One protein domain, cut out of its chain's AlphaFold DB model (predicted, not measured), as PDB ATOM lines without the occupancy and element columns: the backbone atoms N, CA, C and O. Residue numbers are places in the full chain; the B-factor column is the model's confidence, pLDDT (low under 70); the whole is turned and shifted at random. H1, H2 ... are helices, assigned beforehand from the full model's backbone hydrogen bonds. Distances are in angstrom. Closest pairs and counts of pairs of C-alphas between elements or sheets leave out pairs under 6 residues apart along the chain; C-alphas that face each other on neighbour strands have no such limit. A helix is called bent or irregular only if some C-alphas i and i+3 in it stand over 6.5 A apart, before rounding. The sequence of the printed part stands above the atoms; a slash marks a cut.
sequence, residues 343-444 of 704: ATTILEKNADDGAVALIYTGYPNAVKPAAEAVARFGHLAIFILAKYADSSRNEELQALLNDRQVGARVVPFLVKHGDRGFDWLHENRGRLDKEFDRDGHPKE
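What this domain is: This is residues 343 to 444 of the 704 residues of an uncharacterized protein of Isosphaera pallida (strain ATCC 43644 / DSM 9630 / IS1B) (UniProt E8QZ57). Three helices, H2, H3 and H4, zigzag side by side in a triangle, with H1 across one end; H6 crosses over H3 and H4, and H5, H7 and H8 pack round H6. The 102 printed residues, all helix in class, hold eight named helices, H1 to H8, and no named strand. The whole is compact, radius of gyration of the C-alphas 12.6 A, spanning 35 by 31 by 20 A.

Where its parts are: H3, residues 367 to 377, is 15.2 A long and begins at C-alpha 367 (38.152, -18.773, -33.805). H6, residues 407 to 417, measures 16.3 A, H4, residues 379 to 389, 14.7 A, and H1, residues 343 to 353, 13.9 A. H1 is irregular: C-alphas 349 and 352 are 8.2 A apart. H2 is residues 355 to 362, H5 394 to 402, H7 420 to 427 and H8 430 to 435, ending at C-alpha 435 (53.803, -14.452, -14.462).

How they stand to each other: H3 and H6, the hubs, touch at C-alphas Ala 373 and Ala 408, 4.6 A, their closest, at a steep tilt of 54 degrees. H3 forms helical hairpins with H2 and with H4. H1 touches H3, closest C-alphas Ile 346 and Ala 375, 5.3 A. H5 touches H6, closest C-alphas Leu 401 and Gly 407, 4.3 A. H7 touches H6 only at the corner, closest C-alphas Leu 414 and Gly 421, 5.3 A. H8 only just touches H6, with 3 pairs of C-alphas within 8 A, closest Phe 413 and Leu 432, 6.9 A. H1 and H8 are apart. Every O i to N i+4 pair is within hydrogen-bond range in H2, H3, H4, H5, H7 and H8; H1 has 4 of 7, H6 5 of 7.

The domain as a whole: The farthest C-alphas, Glu 348 and Glu 427, are 37.4 A apart. The printed part has no cut, its links between helices are tight, and no printed residue is under 70 in pLDDT.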
ATOM      1  N   ALA A 343      33.894  -9.120 -31.840       94.25
ATOM      2  CA  ALA A 343      33.815  -8.664 -33.222       94.25
ATOM      3  C   ALA A 343      33.913  -7.139 -33.352       94.25
ATOM      4  O   ALA A 343      34.783  -6.661 -34.074       94.25
ATOM      5  N   THR A 344      33.118  -6.372 -32.596       93.62
ATOM      6  CA  THR A 344      33.135  -4.899 -32.669       93.62
ATOM      7  C   THR A 344      34.515  -4.340 -32.343       93.62
ATOM      8  O   THR A 344      35.054  -3.533 -33.091       93.62
ATOM      9  N   THR A 345      35.154  -4.835 -31.277       93.69
ATOM     10  CA  THR A 345      36.490  -4.364 -30.876       93.69
ATOM     11  C   THR A 345      37.551  -4.699 -31.926       93.69
ATOM     12  O   THR A 345      38.446  -3.890 -32.174       93.69
ATOM     13  N   ILE A 346      37.475  -5.886 -32.535       93.50
ATOM     14  CA  ILE A 346      38.421  -6.317 -33.570       93.50
ATOM     15  C   ILE A 346      38.239  -5.475 -34.829       93.50
ATOM     16  O   ILE A 346      39.224  -4.950 -35.338       93.50
ATOM     17  N   LEU A 347      37.001  -5.308 -35.289       92.69
ATOM     18  CA  LEU A 347      36.684  -4.591 -36.520       92.69
ATOM     19  C   LEU A 347      36.945  -3.082 -36.391       92.69
ATOM     20  O   LEU A 347      37.455  -2.469 -37.319       92.69
ATOM     21  N   GLU A 348      36.710  -2.472 -35.228       90.06
ATOM     22  CA  GLU A 348      37.025  -1.051 -35.025       90.06
ATOM     23  C   GLU A 348      38.530  -0.774 -34.936       90.06
ATOM     24  O   GLU A 348      39.004   0.256 -35.415       90.06
ATOM     25  N   LYS A 349      39.291  -1.652 -34.270       88.00
ATOM     26  CA  LYS A 349      40.697  -1.371 -33.926       88.00
ATOM     27  C   LYS A 349      41.709  -2.045 -34.842       88.00
ATOM     28  O   LYS A 349      42.844  -1.582 -34.895       88.00
ATOM     29  N   ASN A 350      41.331  -3.141 -35.495       83.12
ATOM     30  CA  ASN A 350      42.245  -4.018 -36.227       83.12
ATOM     31  C   ASN A 350      41.678  -4.519 -37.574       83.12
ATOM     32  O   ASN A 350      42.251  -5.459 -38.123       83.12
ATOM     33  N   ALA A 351      40.586  -3.948 -38.111       72.62
ATOM     34  CA  ALA A 351      40.056  -4.369 -39.419       72.62
ATOM     35  C   ALA A 351      41.132  -4.298 -40.515       72.62
ATOM     36  O   ALA A 351      41.424  -5.297 -41.158       72.62
ATOM     37  N   ASP A 352      41.836  -3.168 -40.628       75.62
ATOM     38  CA  ASP A 352      42.833  -2.953 -41.689       75.62
ATOM     39  C   ASP A 352      44.113  -3.814 -41.557       75.62
ATOM     40  O   ASP A 352      44.987  -3.769 -42.429       75.62
ATOM     41  N   ASP A 353      44.263  -4.582 -40.471       76.94
ATOM     42  CA  ASP A 353      45.426  -5.445 -40.236       76.94
ATOM     43  C   ASP A 353      45.228  -6.884 -40.752       76.94
ATOM     44  O   ASP A 353      46.110  -7.726 -40.562       76.94
ATOM     45  N   GLY A 354      44.087  -7.183 -41.389       82.56
ATOM     46  CA  GLY A 354      43.746  -8.529 -41.866       82.56
ATOM     47  C   GLY A 354      43.525  -9.524 -40.724       82.56
ATOM     48  O   GLY A 354      43.739 -10.730 -40.882       82.56
ATOM     49  N   ALA A 355      43.146  -9.023 -39.546       90.00
ATOM     50  CA  ALA A 355      42.973  -9.832 -38.348       90.00
ATOM     51  C   ALA A 355      41.869 -10.883 -38.519       90.00
ATOM     52  O   ALA A 355      42.024 -12.010 -38.053       90.00
ATOM     53  N   VAL A 356      40.780 -10.532 -39.211       91.38
ATOM     54  CA  VAL A 356      39.646 -11.437 -39.441       91.38
ATOM     55  C   VAL A 356      40.071 -12.601 -40.328       91.38
ATOM     56  O   VAL A 356      39.882 -13.759 -39.958       91.38
ATOM     57  N   ALA A 357      40.729 -12.296 -41.449       89.19
ATOM     58  CA  ALA A 357      41.276 -13.307 -42.342       89.19
ATOM     59  C   ALA A 357      42.246 -14.243 -41.606       89.19
ATOM     60  O   ALA A 357      42.100 -15.455 -41.703       89.19
ATOM     61  N   LEU A 358      43.181 -13.699 -40.815       91.44
ATOM     62  CA  LEU A 358      44.147 -14.491 -40.045       91.44
ATOM     63  C   LEU A 358      43.478 -15.456 -39.057       91.44
ATOM     64  O   LEU A 358      43.941 -16.585 -38.902       91.44
ATOM     65  N   ILE A 359      42.410 -15.023 -38.379       94.62
ATOM     66  CA  ILE A 359      41.672 -15.876 -37.439       94.62
ATOM     67  C   ILE A 359      41.055 -17.068 -38.182       94.62
ATOM     68  O   ILE A 359      41.219 -18.204 -37.745       94.62
ATOM     69  N   TYR A 360      40.388 -16.827 -39.312       93.12
ATOM     70  CA  TYR A 360      39.690 -17.885 -40.044       93.12
ATOM     71  C   TYR A 360      40.619 -18.816 -40.825       93.12
ATOM     72  O   TYR A 360      40.358 -20.015 -40.878       93.12
ATOM     73  N   THR A 361      41.700 -18.299 -41.410       90.56
ATOM     74  CA  THR A 361      42.634 -19.122 -42.192       90.56
ATOM     75  C   THR A 361      43.660 -19.828 -41.313       90.56
ATOM     76  O   THR A 361      43.960 -20.995 -41.543       90.56
ATOM     77  N   GLY A 362      44.184 -19.150 -40.287       91.31
ATOM     78  CA  GLY A 362      45.238 -19.689 -39.429       91.31
ATOM     79  C   GLY A 362      44.728 -20.488 -38.230       91.31
ATOM     80  O   GLY A 362      45.459 -21.334 -37.712       91.31
ATOM     81  N   TYR A 363      43.502 -20.214 -37.767       94.81
ATOM     82  CA  TYR A 363      42.966 -20.740 -36.504       94.81
ATOM     83  C   TYR A 363      41.502 -21.214 -36.610       94.81
ATOM     84  O   TYR A 363      40.690 -20.878 -35.740       94.81
ATOM     85  N   PRO A 364      41.138 -22.035 -37.617       92.44
ATOM     86  CA  PRO A 364      39.747 -22.429 -37.861       92.44
ATOM     87  C   PRO A 364      39.102 -23.186 -36.687       92.44
ATOM     88  O   PRO A 364      37.903 -23.049 -36.461       92.44
ATOM     89  N   ASN A 365      39.880 -23.921 -35.878       94.00
ATOM     90  CA  ASN A 365      39.354 -24.646 -34.709       94.00
ATOM     91  C   ASN A 365      39.447 -23.842 -33.402       94.00
ATOM     92  O   ASN A 365      39.109 -24.354 -32.335       94.00
ATOM     93  N   ALA A 366      39.931 -22.599 -33.457       95.44
ATOM     94  CA  ALA A 366      40.139 -21.735 -32.297       95.44
ATOM     95  C   ALA A 366      39.678 -20.290 -32.565       95.44
ATOM     96  O   ALA A 366      40.229 -19.348 -31.995       95.44
ATOM     97  N   VAL A 367      38.645 -20.102 -33.398       95.50
ATOM     98  CA  VAL A 367      38.152 -18.773 -33.805       95.50
ATOM     99  C   VAL A 367      37.799 -17.897 -32.603       95.50
ATOM    100  O   VAL A 367      38.302 -16.782 -32.487       95.50
ATOM    101  N   LYS A 368      36.975 -18.396 -31.667       96.06
ATOM    102  CA  LYS A 368      36.539 -17.614 -30.494       96.06
ATOM    103  C   LYS A 368      37.716 -17.189 -29.598       96.06
ATOM    104  O   LYS A 368      37.809 -15.993 -29.313       96.06
ATOM    105  N   PRO A 369      38.627 -18.090 -29.171       96.12
ATOM    106  CA  PRO A 369      39.774 -17.674 -28.363       96.12
ATOM    107  C   PRO A 369      40.807 -16.833 -29.124       96.12
ATOM    108  O   PRO A 369      41.429 -15.950 -28.532       96.12
ATOM    109  N   ALA A 370      40.993 -17.057 -30.429       96.69
ATOM    110  CA  ALA A 370      41.864 -16.219 -31.252       96.69
ATOM    111  C   ALA A 370      41.299 -14.796 -31.386       96.69
ATOM    112  O   ALA A 370      42.029 -13.823 -31.194       96.69
ATOM    113  N   ALA A 371      39.989 -14.665 -31.616       97.12
ATOM    114  CA  ALA A 371      39.287 -13.386 -31.607       97.12
ATOM    115  C   ALA A 371      39.427 -12.683 -30.248       97.12
ATOM    116  O   ALA A 371      39.789 -11.509 -30.191       97.12
ATOM    117  N   GLU A 372      39.234 -13.406 -29.145       96.50
ATOM    118  CA  GLU A 372      39.464 -12.876 -27.798       96.50
ATOM    119  C   GLU A 372      40.894 -12.345 -27.628       96.50
ATOM    120  O   GLU A 372      41.095 -11.237 -27.128       96.50
ATOM    121  N   ALA A 373      41.896 -13.104 -28.079       96.12
ATOM    122  CA  ALA A 373      43.288 -12.688 -28.001       96.12
ATOM    123  C   ALA A 373      43.556 -11.409 -28.806       96.12
ATOM    124  O   ALA A 373      44.222 -10.502 -28.302       96.12
ATOM    125  N   VAL A 374      43.007 -11.296 -30.019       96.44
ATOM    126  CA  VAL A 374      43.112 -10.079 -30.840       96.44
ATOM    127  C   VAL A 374      42.389  -8.904 -30.188       96.44
ATOM    128  O   VAL A 374      42.950  -7.812 -30.120       96.44
ATOM    129  N   ALA A 375      41.191  -9.103 -29.644       95.19
ATOM    130  CA  ALA A 375      40.454  -8.038 -28.969       95.19
ATOM    131  C   ALA A 375      41.192  -7.517 -27.724       95.19
ATOM    132  O   ALA A 375      41.253  -6.305 -27.505       95.19
ATOM    133  N   ARG A 376      41.789  -8.417 -26.928       93.56
ATOM    134  CA  ARG A 376      42.507  -8.072 -25.690       93.56
ATOM    135  C   ARG A 376      43.896  -7.485 -25.943       93.56
ATOM    136  O   ARG A 376      44.274  -6.504 -25.302       93.56
ATOM    137  N   PHE A 377      44.668  -8.072 -26.858       94.06
ATOM    138  CA  PHE A 377      46.092  -7.754 -27.031       94.06
ATOM    139  C   PHE A 377      46.433  -7.070 -28.366       94.06
ATOM    140  O   PHE A 377      47.585  -6.673 -28.572       94.06
ATOM    141  N   GLY A 378      45.461  -6.889 -29.266       93.44
ATOM    142  CA  GLY A 378      45.616  -6.183 -30.541       93.44
ATOM    143  C   GLY A 378      46.750  -6.751 -31.393       93.44
ATOM    144  O   GLY A 378      46.889  -7.965 -31.550       93.44
ATOM    145  N   HIS A 379      47.629  -5.874 -31.880       91.88
ATOM    146  CA  HIS A 379      48.758  -6.260 -32.735       91.88
ATOM    147  C   HIS A 379      49.704  -7.301 -32.120       91.88
ATOM    148  O   HIS A 379      50.401  -7.996 -32.857       91.88
ATOM    149  N   LEU A 380      49.770  -7.411 -30.790       92.94
ATOM    150  CA  LEU A 380      50.604  -8.415 -30.131       92.94
ATOM    151  C   LEU A 380      50.046  -9.831 -30.360       92.94
ATOM    152  O   LEU A 380      50.818 -10.746 -30.645       92.94
ATOM    153  N   ALA A 381      48.720  -9.990 -30.341       95.44
ATOM    154  CA  ALA A 381      48.068 -11.229 -30.758       95.44
ATOM    155  C   ALA A 381      48.212 -11.472 -32.252       95.44
ATOM    156  O   ALA A 381      48.642 -12.554 -32.628       95.44
ATOM    157  N   ILE A 382      47.971 -10.461 -33.092       94.69
ATOM    158  CA  ILE A 382      48.147 -10.592 -34.547       94.69
ATOM    159  C   ILE A 382      49.573 -11.056 -34.880       94.69
ATOM    160  O   ILE A 382      49.748 -11.950 -35.699       94.69
ATOM    161  N   PHE A 383      50.596 -10.519 -34.207       94.00
ATOM    162  CA  PHE A 383      51.985 -10.935 -34.407       94.00
ATOM    163  C   PHE A 383      52.225 -12.408 -34.048       94.00
ATOM    164  O   PHE A 383      52.866 -13.114 -34.821       94.00
ATOM    165  N   ILE A 384      51.741 -12.874 -32.893       96.50
ATOM    166  CA  ILE A 384      51.931 -14.268 -32.464       96.50
ATOM    167  C   ILE A 384      51.132 -15.228 -33.337       96.50
ATOM    168  O   ILE A 384      51.688 -16.218 -33.802       96.50
ATOM    169  N   LEU A 385      49.865 -14.909 -33.602       95.88
ATOM    170  CA  LEU A 385      49.011 -15.702 -34.476       95.88
ATOM    171  C   LEU A 385      49.630 -15.792 -35.882       95.88
ATOM    172  O   LEU A 385      49.825 -16.876 -36.410       95.88
ATOM    173  N   ALA A 386      50.086 -14.679 -36.457       94.50
ATOM    174  CA  ALA A 386      50.755 -14.707 -37.759       94.50
ATOM    175  C   ALA A 386      52.101 -15.449 -37.726       94.50
ATOM    176  O   ALA A 386      52.448 -16.126 -38.690       94.50
ATOM    177  N   LYS A 387      52.873 -15.345 -36.633       94.38
ATOM    178  CA  LYS A 387      54.162 -16.044 -36.490       94.38
ATOM    179  C   LYS A 387      53.986 -17.563 -36.550       94.38
ATOM    180  O   LYS A 387      54.848 -18.237 -37.109       94.38
ATOM    181  N   TYR A 388      52.925 -18.085 -35.939       95.75
ATOM    182  CA  TYR A 388      52.721 -19.525 -35.805       95.75
ATOM    183  C   TYR A 388      51.674 -20.102 -36.761       95.75
ATOM    184  O   TYR A 388      51.591 -21.327 -36.817       95.75
ATOM    185  N   ALA A 389      50.952 -19.274 -37.530       91.81
ATOM    186  CA  ALA A 389      49.935 -19.694 -38.497       91.81
ATOM    187  C   ALA A 389      50.429 -20.824 -39.419       91.81
ATOM    188  O   ALA A 389      49.801 -21.874 -39.471       91.81
ATOM    189  N   ASP A 390      51.610 -20.664 -40.019       88.25
ATOM    190  CA  ASP A 390      52.190 -21.642 -40.957       88.25
ATOM    191  C   ASP A 390      53.282 -22.523 -40.320       88.25
ATOM    192  O   ASP A 390      54.114 -23.120 -41.005       88.25
ATOM    193  N   SER A 391      53.356 -22.559 -38.987       91.81
ATOM    194  CA  SER A 391      54.392 -23.310 -38.272       91.81
ATOM    195  C   SER A 391      53.920 -24.710 -37.882       91.81
ATOM    196  O   SER A 391      52.735 -24.928 -37.641       91.81
ATOM    197  N   SER A 392      54.858 -25.637 -37.665       91.75
ATOM    198  CA  SER A 392      54.551 -26.953 -37.080       91.75
ATOM    199  C   SER A 392      53.972 -26.879 -35.661       91.75
ATOM    200  O   SER A 392      53.460 -27.873 -35.161       91.75
ATOM    201  N   ARG A 393      54.042 -25.712 -35.005       93.25
ATOM    202  CA  ARG A 393      53.441 -25.455 -33.689       93.25
ATOM    203  C   ARG A 393      52.061 -24.791 -33.771       93.25
ATOM    204  O   ARG A 393      51.527 -24.390 -32.739       93.25
ATOM    205  N   ASN A 394      51.468 -24.656 -34.963       94.81
ATOM    206  CA  ASN A 394      50.124 -24.097 -35.117       94.81
ATOM    207  C   ASN A 394      49.093 -24.891 -34.296       94.81
ATOM    208  O   ASN A 394      48.362 -24.304 -33.499       94.81
ATOM    209  N   GLU A 395      49.085 -26.219 -34.439       94.94
ATOM    210  CA  GLU A 395      48.151 -27.103 -33.730       94.94
ATOM    211  C   GLU A 395      48.316 -27.000 -32.209       94.94
ATOM    212  O   GLU A 395      47.334 -26.935 -31.470       94.94
ATOM    213  N   GLU A 396      49.563 -26.905 -31.741       95.38
ATOM    214  CA  GLU A 396      49.885 -26.717 -30.326       95.38
ATOM    215  C   GLU A 396      49.346 -25.373 -29.808       95.38
ATOM    216  O   GLU A 396      48.734 -25.308 -28.740       95.38
ATOM    217  N   LEU A 397      49.498 -24.295 -30.585       96.38
ATOM    218  CA  LEU A 397      48.935 -22.989 -30.242       96.38
ATOM    219  C   LEU A 397      47.403 -23.004 -30.251       96.38
ATOM    220  O   LEU A 397      46.799 -22.435 -29.345       96.38
ATOM    221  N   GLN A 398      46.771 -23.668 -31.221       96.31
ATOM    222  CA  GLN A 398      45.318 -23.852 -31.241       96.31
ATOM    223  C   GLN A 398      44.832 -24.604 -29.995       96.31
ATOM    224  O   GLN A 398      43.860 -24.184 -29.364       96.31
ATOM    225  N   ALA A 399      45.531 -25.669 -29.592       95.75
ATOM    226  CA  ALA A 399      45.211 -26.416 -28.380       95.75
ATOM    227  C   ALA A 399      45.330 -25.544 -27.118       95.75
ATOM    228  O   ALA A 399      44.437 -25.563 -26.272       95.75
ATOM    229  N   LEU A 400      46.388 -24.733 -27.009       96.25
ATOM    230  CA  LEU A 400      46.583 -23.813 -25.882       96.25
ATOM    231  C   LEU A 400      45.554 -22.674 -25.854       96.25
ATOM    232  O   LEU A 400      45.083 -22.308 -24.780       96.25
ATOM    233  N   LEU A 401      45.174 -22.136 -27.015       96.62
ATOM    234  CA  LEU A 401      44.120 -21.125 -27.136       96.62
ATOM    235  C   LEU A 401      42.750 -21.673 -26.713       96.62
ATOM    236  O   LEU A 401      41.980 -20.964 -26.074       96.62
ATOM    237  N   ASN A 402      42.453 -22.931 -27.038       96.00
ATOM    238  CA  ASN A 402      41.207 -23.592 -26.645       96.00
ATOM    239  C   ASN A 402      41.187 -24.039 -25.175       96.00
ATOM    240  O   ASN A 402      40.126 -24.372 -24.636       96.00
ATOM    241  N   ASP A 403      42.337 -24.046 -24.508       94.25
ATOM    242  CA  ASP A 403      42.421 -24.436 -23.113       94.25
ATOM    243  C   ASP A 403      41.844 -23.360 -22.184       94.25
ATOM    244  O   ASP A 403      42.276 -22.212 -22.200       94.25
ATOM    245  N   ARG A 404      40.907 -23.730 -21.303       90.12
ATOM    246  CA  ARG A 404      40.243 -22.773 -20.397       90.12
ATOM    247  C   ARG A 404      41.180 -22.112 -19.382       90.12
ATOM    248  O   ARG A 404      40.856 -21.035 -18.892       90.12
ATOM    249  N   GLN A 405      42.284 -22.759 -19.007       89.38
ATOM    250  CA  GLN A 405      43.236 -22.220 -18.029       89.38
ATOM    251  C   GLN A 405      44.265 -21.295 -18.688       89.38
ATOM    252  O   GLN A 405      44.739 -20.345 -18.058       89.38
ATOM    253  N   VAL A 406      44.595 -21.567 -19.953       94.00
ATOM    254  CA  VAL A 406      45.586 -20.809 -20.721       94.00
ATOM    255  C   VAL A 406      44.900 -19.739 -21.572       94.00
ATOM    256  O   VAL A 406      45.092 -18.544 -21.337       94.00
ATOM    257  N   GLY A 407      44.075 -20.150 -22.531       93.88
ATOM    258  CA  GLY A 407      43.276 -19.272 -23.375       93.88
ATOM    259  C   GLY A 407      44.104 -18.209 -24.091       93.88
ATOM    260  O   GLY A 407      45.272 -18.406 -24.435       93.88
ATOM    261  N   ALA A 408      43.523 -17.020 -24.245       95.19
ATOM    262  CA  ALA A 408      44.177 -15.872 -24.869       95.19
ATOM    263  C   ALA A 408      45.500 -15.451 -24.187       95.19
ATOM    264  O   ALA A 408      46.356 -14.840 -24.830       95.19
ATOM    265  N   ARG A 409      45.712 -15.799 -22.907       95.50
ATOM    266  CA  ARG A 409      46.928 -15.455 -22.142       95.50
ATOM    267  C   ARG A 409      48.179 -16.151 -22.683       95.50
ATOM    268  O   ARG A 409      49.288 -15.695 -22.399       95.50
ATOM    269  N   VAL A 410      48.024 -17.204 -23.494       96.12
ATOM    270  CA  VAL A 410      49.147 -17.827 -24.215       96.12
ATOM    271  C   VAL A 410      49.914 -16.797 -25.043       96.12
ATOM    272  O   VAL A 410      51.135 -16.863 -25.144       96.12
ATOM    273  N   VAL A 411      49.219 -15.797 -25.591       96.44
ATOM    274  CA  VAL A 411      49.813 -14.806 -26.483       96.44
ATOM    275  C   VAL A 411      50.902 -13.985 -25.783       96.44
ATOM    276  O   VAL A 411      52.053 -14.064 -26.214       96.44
ATOM    277  N   PRO A 412      50.621 -13.206 -24.717       95.31
ATOM    278  CA  PRO A 412      51.670 -12.447 -24.037       95.31
ATOM    279  C   PRO A 412      52.766 -13.342 -23.439       95.31
ATOM    280  O   PRO A 412      53.926 -12.925 -23.386       95.31
ATOM    281  N   PHE A 413      52.445 -14.586 -23.068       95.06
ATOM    282  CA  PHE A 413      53.437 -15.557 -22.604       95.06
ATOM    283  C   PHE A 413      54.430 -15.950 -23.711       95.06
ATOM    284  O   PHE A 413      55.645 -15.867 -23.514       95.06
ATOM    285  N   LEU A 414      53.937 -16.290 -24.905       95.44
ATOM    286  CA  LEU A 414      54.770 -16.619 -26.067       95.44
ATOM    287  C   LEU A 414      55.539 -15.412 -26.610       95.44
ATOM    288  O   LEU A 414      56.622 -15.572 -27.165       95.44
ATOM    289  N   VAL A 415      55.042 -14.190 -26.417       93.75
ATOM    290  CA  VAL A 415      55.819 -12.978 -26.734       93.75
ATOM    291  C   VAL A 415      57.058 -12.878 -25.856       93.75
ATOM    292  O   VAL A 415      58.128 -12.519 -26.346       93.75
ATOM    293  N   LYS A 416      56.917 -13.179 -24.562       92.00
ATOM    294  CA  LYS A 416      58.012 -13.083 -23.596       92.00
ATOM    295  C   LYS A 416      59.033 -14.206 -23.775       92.00
ATOM    296  O   LYS A 416      60.233 -13.942 -23.741       92.00
ATOM    297  N   HIS A 417      58.560 -15.435 -23.980       92.12
ATOM    298  CA  HIS A 417      59.402 -16.638 -23.920       92.12
ATOM    299  C   HIS A 417      59.691 -17.281 -25.279       92.12
ATOM    300  O   HIS A 417      60.548 -18.160 -25.380       92.12
ATOM    301  N   GLY A 418      59.022 -16.830 -26.342       92.75
ATOM    302  CA  GLY A 418      59.137 -17.417 -27.672       92.75
ATOM    303  C   GLY A 418      58.745 -18.892 -27.671       92.75
ATOM    304  O   GLY A 418      57.840 -19.310 -26.952       92.75
ATOM    305  N   ASP A 419      59.463 -19.694 -28.455       92.12
ATOM    306  CA  ASP A 419      59.110 -21.099 -28.686       92.12
ATOM    307  C   ASP A 419      59.271 -21.968 -27.427       92.12
ATOM    308  O   ASP A 419      58.532 -22.928 -27.255       92.12
ATOM    309  N   ARG A 420      60.161 -21.587 -26.498       91.69
ATOM    310  CA  ARG A 420      60.286 -22.262 -25.191       91.69
ATOM    311  C   ARG A 420      59.015 -22.158 -24.356       91.69
ATOM    312  O   ARG A 420      58.803 -22.974 -23.468       91.69
ATOM    313  N   GLY A 421      58.185 -21.147 -24.620       92.38
ATOM    314  CA  GLY A 421      56.937 -20.962 -23.899       92.38
ATOM    315  C   GLY A 421      55.963 -22.126 -24.100       92.38
ATOM    316  O   GLY A 421      55.241 -22.464 -23.170       92.38
ATOM    317  N   PHE A 422      55.984 -22.784 -25.258       94.38
ATOM    318  CA  PHE A 422      55.190 -23.990 -25.496       94.38
ATOM    319  C   PHE A 422      55.623 -25.139 -24.586       94.38
ATOM    320  O   PHE A 422      54.817 -25.644 -23.807       94.38
ATOM    321  N   ASP A 423      56.919 -25.464 -24.608       92.44
ATOM    322  CA  ASP A 423      57.499 -26.549 -23.813       92.44
ATOM    323  C   ASP A 423      57.204 -26.328 -22.314       92.44
ATOM    324  O   ASP A 423      56.762 -27.223 -21.596       92.44
ATOM    325  N   TRP A 424      57.329 -25.082 -21.855       90.88
ATOM    326  CA  TRP A 424      57.033 -24.686 -20.478       90.88
ATOM    327  C   TRP A 424      55.560 -24.809 -20.087       90.88
ATOM    328  O   TRP A 424      55.266 -25.183 -18.951       90.88
ATOM    329  N   LEU A 425      54.635 -24.488 -20.993       91.75
ATOM    330  CA  LEU A 425      53.201 -24.649 -20.745       91.75
ATOM    331  C   LEU A 425      52.774 -26.118 -20.785       91.75
ATOM    332  O   LEU A 425      51.821 -26.479 -20.092       91.75
ATOM    333  N   HIS A 426      53.481 -26.956 -21.547       88.19
ATOM    334  CA  HIS A 426      53.274 -28.400 -21.559       88.19
ATOM    335  C   HIS A 426      53.745 -29.048 -20.250       88.19
ATOM    336  O   HIS A 426      53.035 -29.869 -19.676       88.19
ATOM    337  N   GLU A 427      54.907 -28.631 -19.741       86.56
ATOM    338  CA  GLU A 427      55.453 -29.112 -18.470       86.56
ATOM    339  C   GLU A 427      54.622 -28.656 -17.263       86.56
ATOM    340  O   GLU A 427      54.305 -29.457 -16.383       86.56
ATOM    341  N   ASN A 428      54.299 -27.359 -17.179       86.12
ATOM    342  CA  ASN A 428      53.537 -26.815 -16.059       86.12
ATOM    343  C   ASN A 428      52.843 -25.489 -16.407       86.12
ATOM    344  O   ASN A 428      53.445 -24.410 -16.406       86.12
ATOM    345  N   ARG A 429      51.519 -25.555 -16.573       87.88
ATOM    346  CA  ARG A 429      50.652 -24.396 -16.846       87.88
ATOM    347  C   ARG A 429      50.673 -23.334 -15.747       87.88
ATOM    348  O   ARG A 429      50.451 -22.163 -16.038       87.88
ATOM    349  N   GLY A 430      51.023 -23.702 -14.515       85.94
ATOM    350  CA  GLY A 430      51.201 -22.774 -13.399       85.94
ATOM    351  C   GLY A 430      52.278 -21.710 -13.648       85.94
ATOM    352  O   GLY A 430      52.251 -20.670 -12.997       85.94
ATOM    353  N   ARG A 431      53.181 -21.898 -14.629       87.94
ATOM    354  CA  ARG A 431      54.098 -20.835 -15.100       87.94
ATOM    355  C   ARG A 431      53.350 -19.616 -15.626       87.94
ATOM    356  O   ARG A 431      53.774 -18.487 -15.399       87.94
ATOM    357  N   LEU A 432      52.230 -19.840 -16.305       91.25
ATOM    358  CA  LEU A 432      51.390 -18.764 -16.804       91.25
ATOM    359  C   LEU A 432      50.789 -17.965 -15.647       91.25
ATOM    360  O   LEU A 432      50.855 -16.743 -15.650       91.25
ATOM    361  N   ASP A 433      50.265 -18.659 -14.634       89.06
ATOM    362  CA  ASP A 433      49.672 -18.043 -13.443       89.06
ATOM    363  C   ASP A 433      50.704 -17.369 -12.545       89.06
ATOM    364  O   ASP A 433      50.379 -16.403 -11.857       89.06
ATOM    365  N   LYS A 434      51.951 -17.834 -12.558       88.00
ATOM    366  CA  LYS A 434      53.068 -17.184 -11.872       88.00
ATOM    367  C   LYS A 434      53.354 -15.798 -12.451       88.00
ATOM    368  O   LYS A 434      53.580 -14.860 -11.695       88.00
ATOM    369  N   GLU A 435      53.324 -15.660 -13.776       87.62
ATOM    370  CA  GLU A 435      53.803 -14.452 -14.462       87.62
ATOM    371  C   GLU A 435      52.702 -13.504 -14.943       87.62
ATOM    372  O   GLU A 435      52.936 -12.300 -15.053       87.62
ATOM    373  N   PHE A 436      51.519 -14.031 -15.242       91.06
ATOM    374  CA  PHE A 436      50.408 -13.283 -15.810       91.06
ATOM    375  C   PHE A 436      49.151 -13.477 -14.969       91.06
ATOM    376  O   PHE A 436      48.871 -14.570 -14.471       91.06
ATOM    377  N   ASP A 437      48.370 -12.416 -14.806       89.69
ATOM    378  CA  ASP A 437      47.044 -12.511 -14.205       89.69
ATOM    379  C   ASP A 437      46.045 -13.217 -15.140       89.69
ATOM    380  O   ASP A 437      46.396 -13.672 -16.236       89.69
ATOM    381  N   ARG A 438      44.788 -13.335 -14.694       88.06
ATOM    382  CA  ARG A 438      43.715 -13.978 -15.470       88.06
ATOM    383  C   ARG A 438      43.376 -13.234 -16.760       88.06
ATOM    384  O   ARG A 438      42.852 -13.856 -17.678       88.06
ATOM    385  N   ASP A 439      43.700 -11.950 -16.842       85.06
ATOM    386  CA  ASP A 439      43.477 -11.134 -18.029       85.06
ATOM    387  C   ASP A 439      44.672 -11.145 -18.989       85.06
ATOM    388  O   ASP A 439      44.571 -10.651 -20.111       85.06
ATOM    389  N   GLY A 440      45.777 -11.782 -18.588       86.06
ATOM    390  CA  GLY A 440      47.009 -11.886 -19.361       86.06
ATOM    391  C   GLY A 440      47.891 -10.646 -19.244       86.06
ATOM    392  O   GLY A 440      48.796 -10.456 -20.059       86.06
ATOM    393  N   HIS A 441      47.661  -9.800 -18.240       88.19
ATOM    394  CA  HIS A 441      48.589  -8.736 -17.893       88.19
ATOM    395  C   HIS A 441      49.739  -9.296 -17.050       88.19
ATOM    396  O   HIS A 441      49.517 -10.167 -16.204       88.19
ATOM    397  N   PRO A 442      50.984  -8.834 -17.271       85.75
ATOM    398  CA  PRO A 442      52.101  -9.217 -16.421       85.75
ATOM    399  C   PRO A 442      51.795  -8.840 -14.973       85.75
ATOM    400  O   PRO A 442      51.429  -7.694 -14.708       85.75
ATOM    401  N   LYS A 443      51.970  -9.780 -14.044       85.75
ATOM    402  CA  LYS A 443      51.859  -9.474 -12.618       85.75
ATOM    403  C   LYS A 443      52.967  -8.502 -12.228       85.75
ATOM    404  O   LYS A 443      54.123  -8.671 -12.622       85.75
ATOM    405  N   GLU A 444      52.607  -7.477 -11.467       77.50
ATOM    406  CA  GLU A 444      53.607  -6.614 -10.853       77.50
ATOM    407  C   GLU A 444      54.396  -7.436  -9.833       77.50
ATOM    408  O   GLU A 444      53.815  -8.199  -9.059       77.50
TER     409      GLU A 444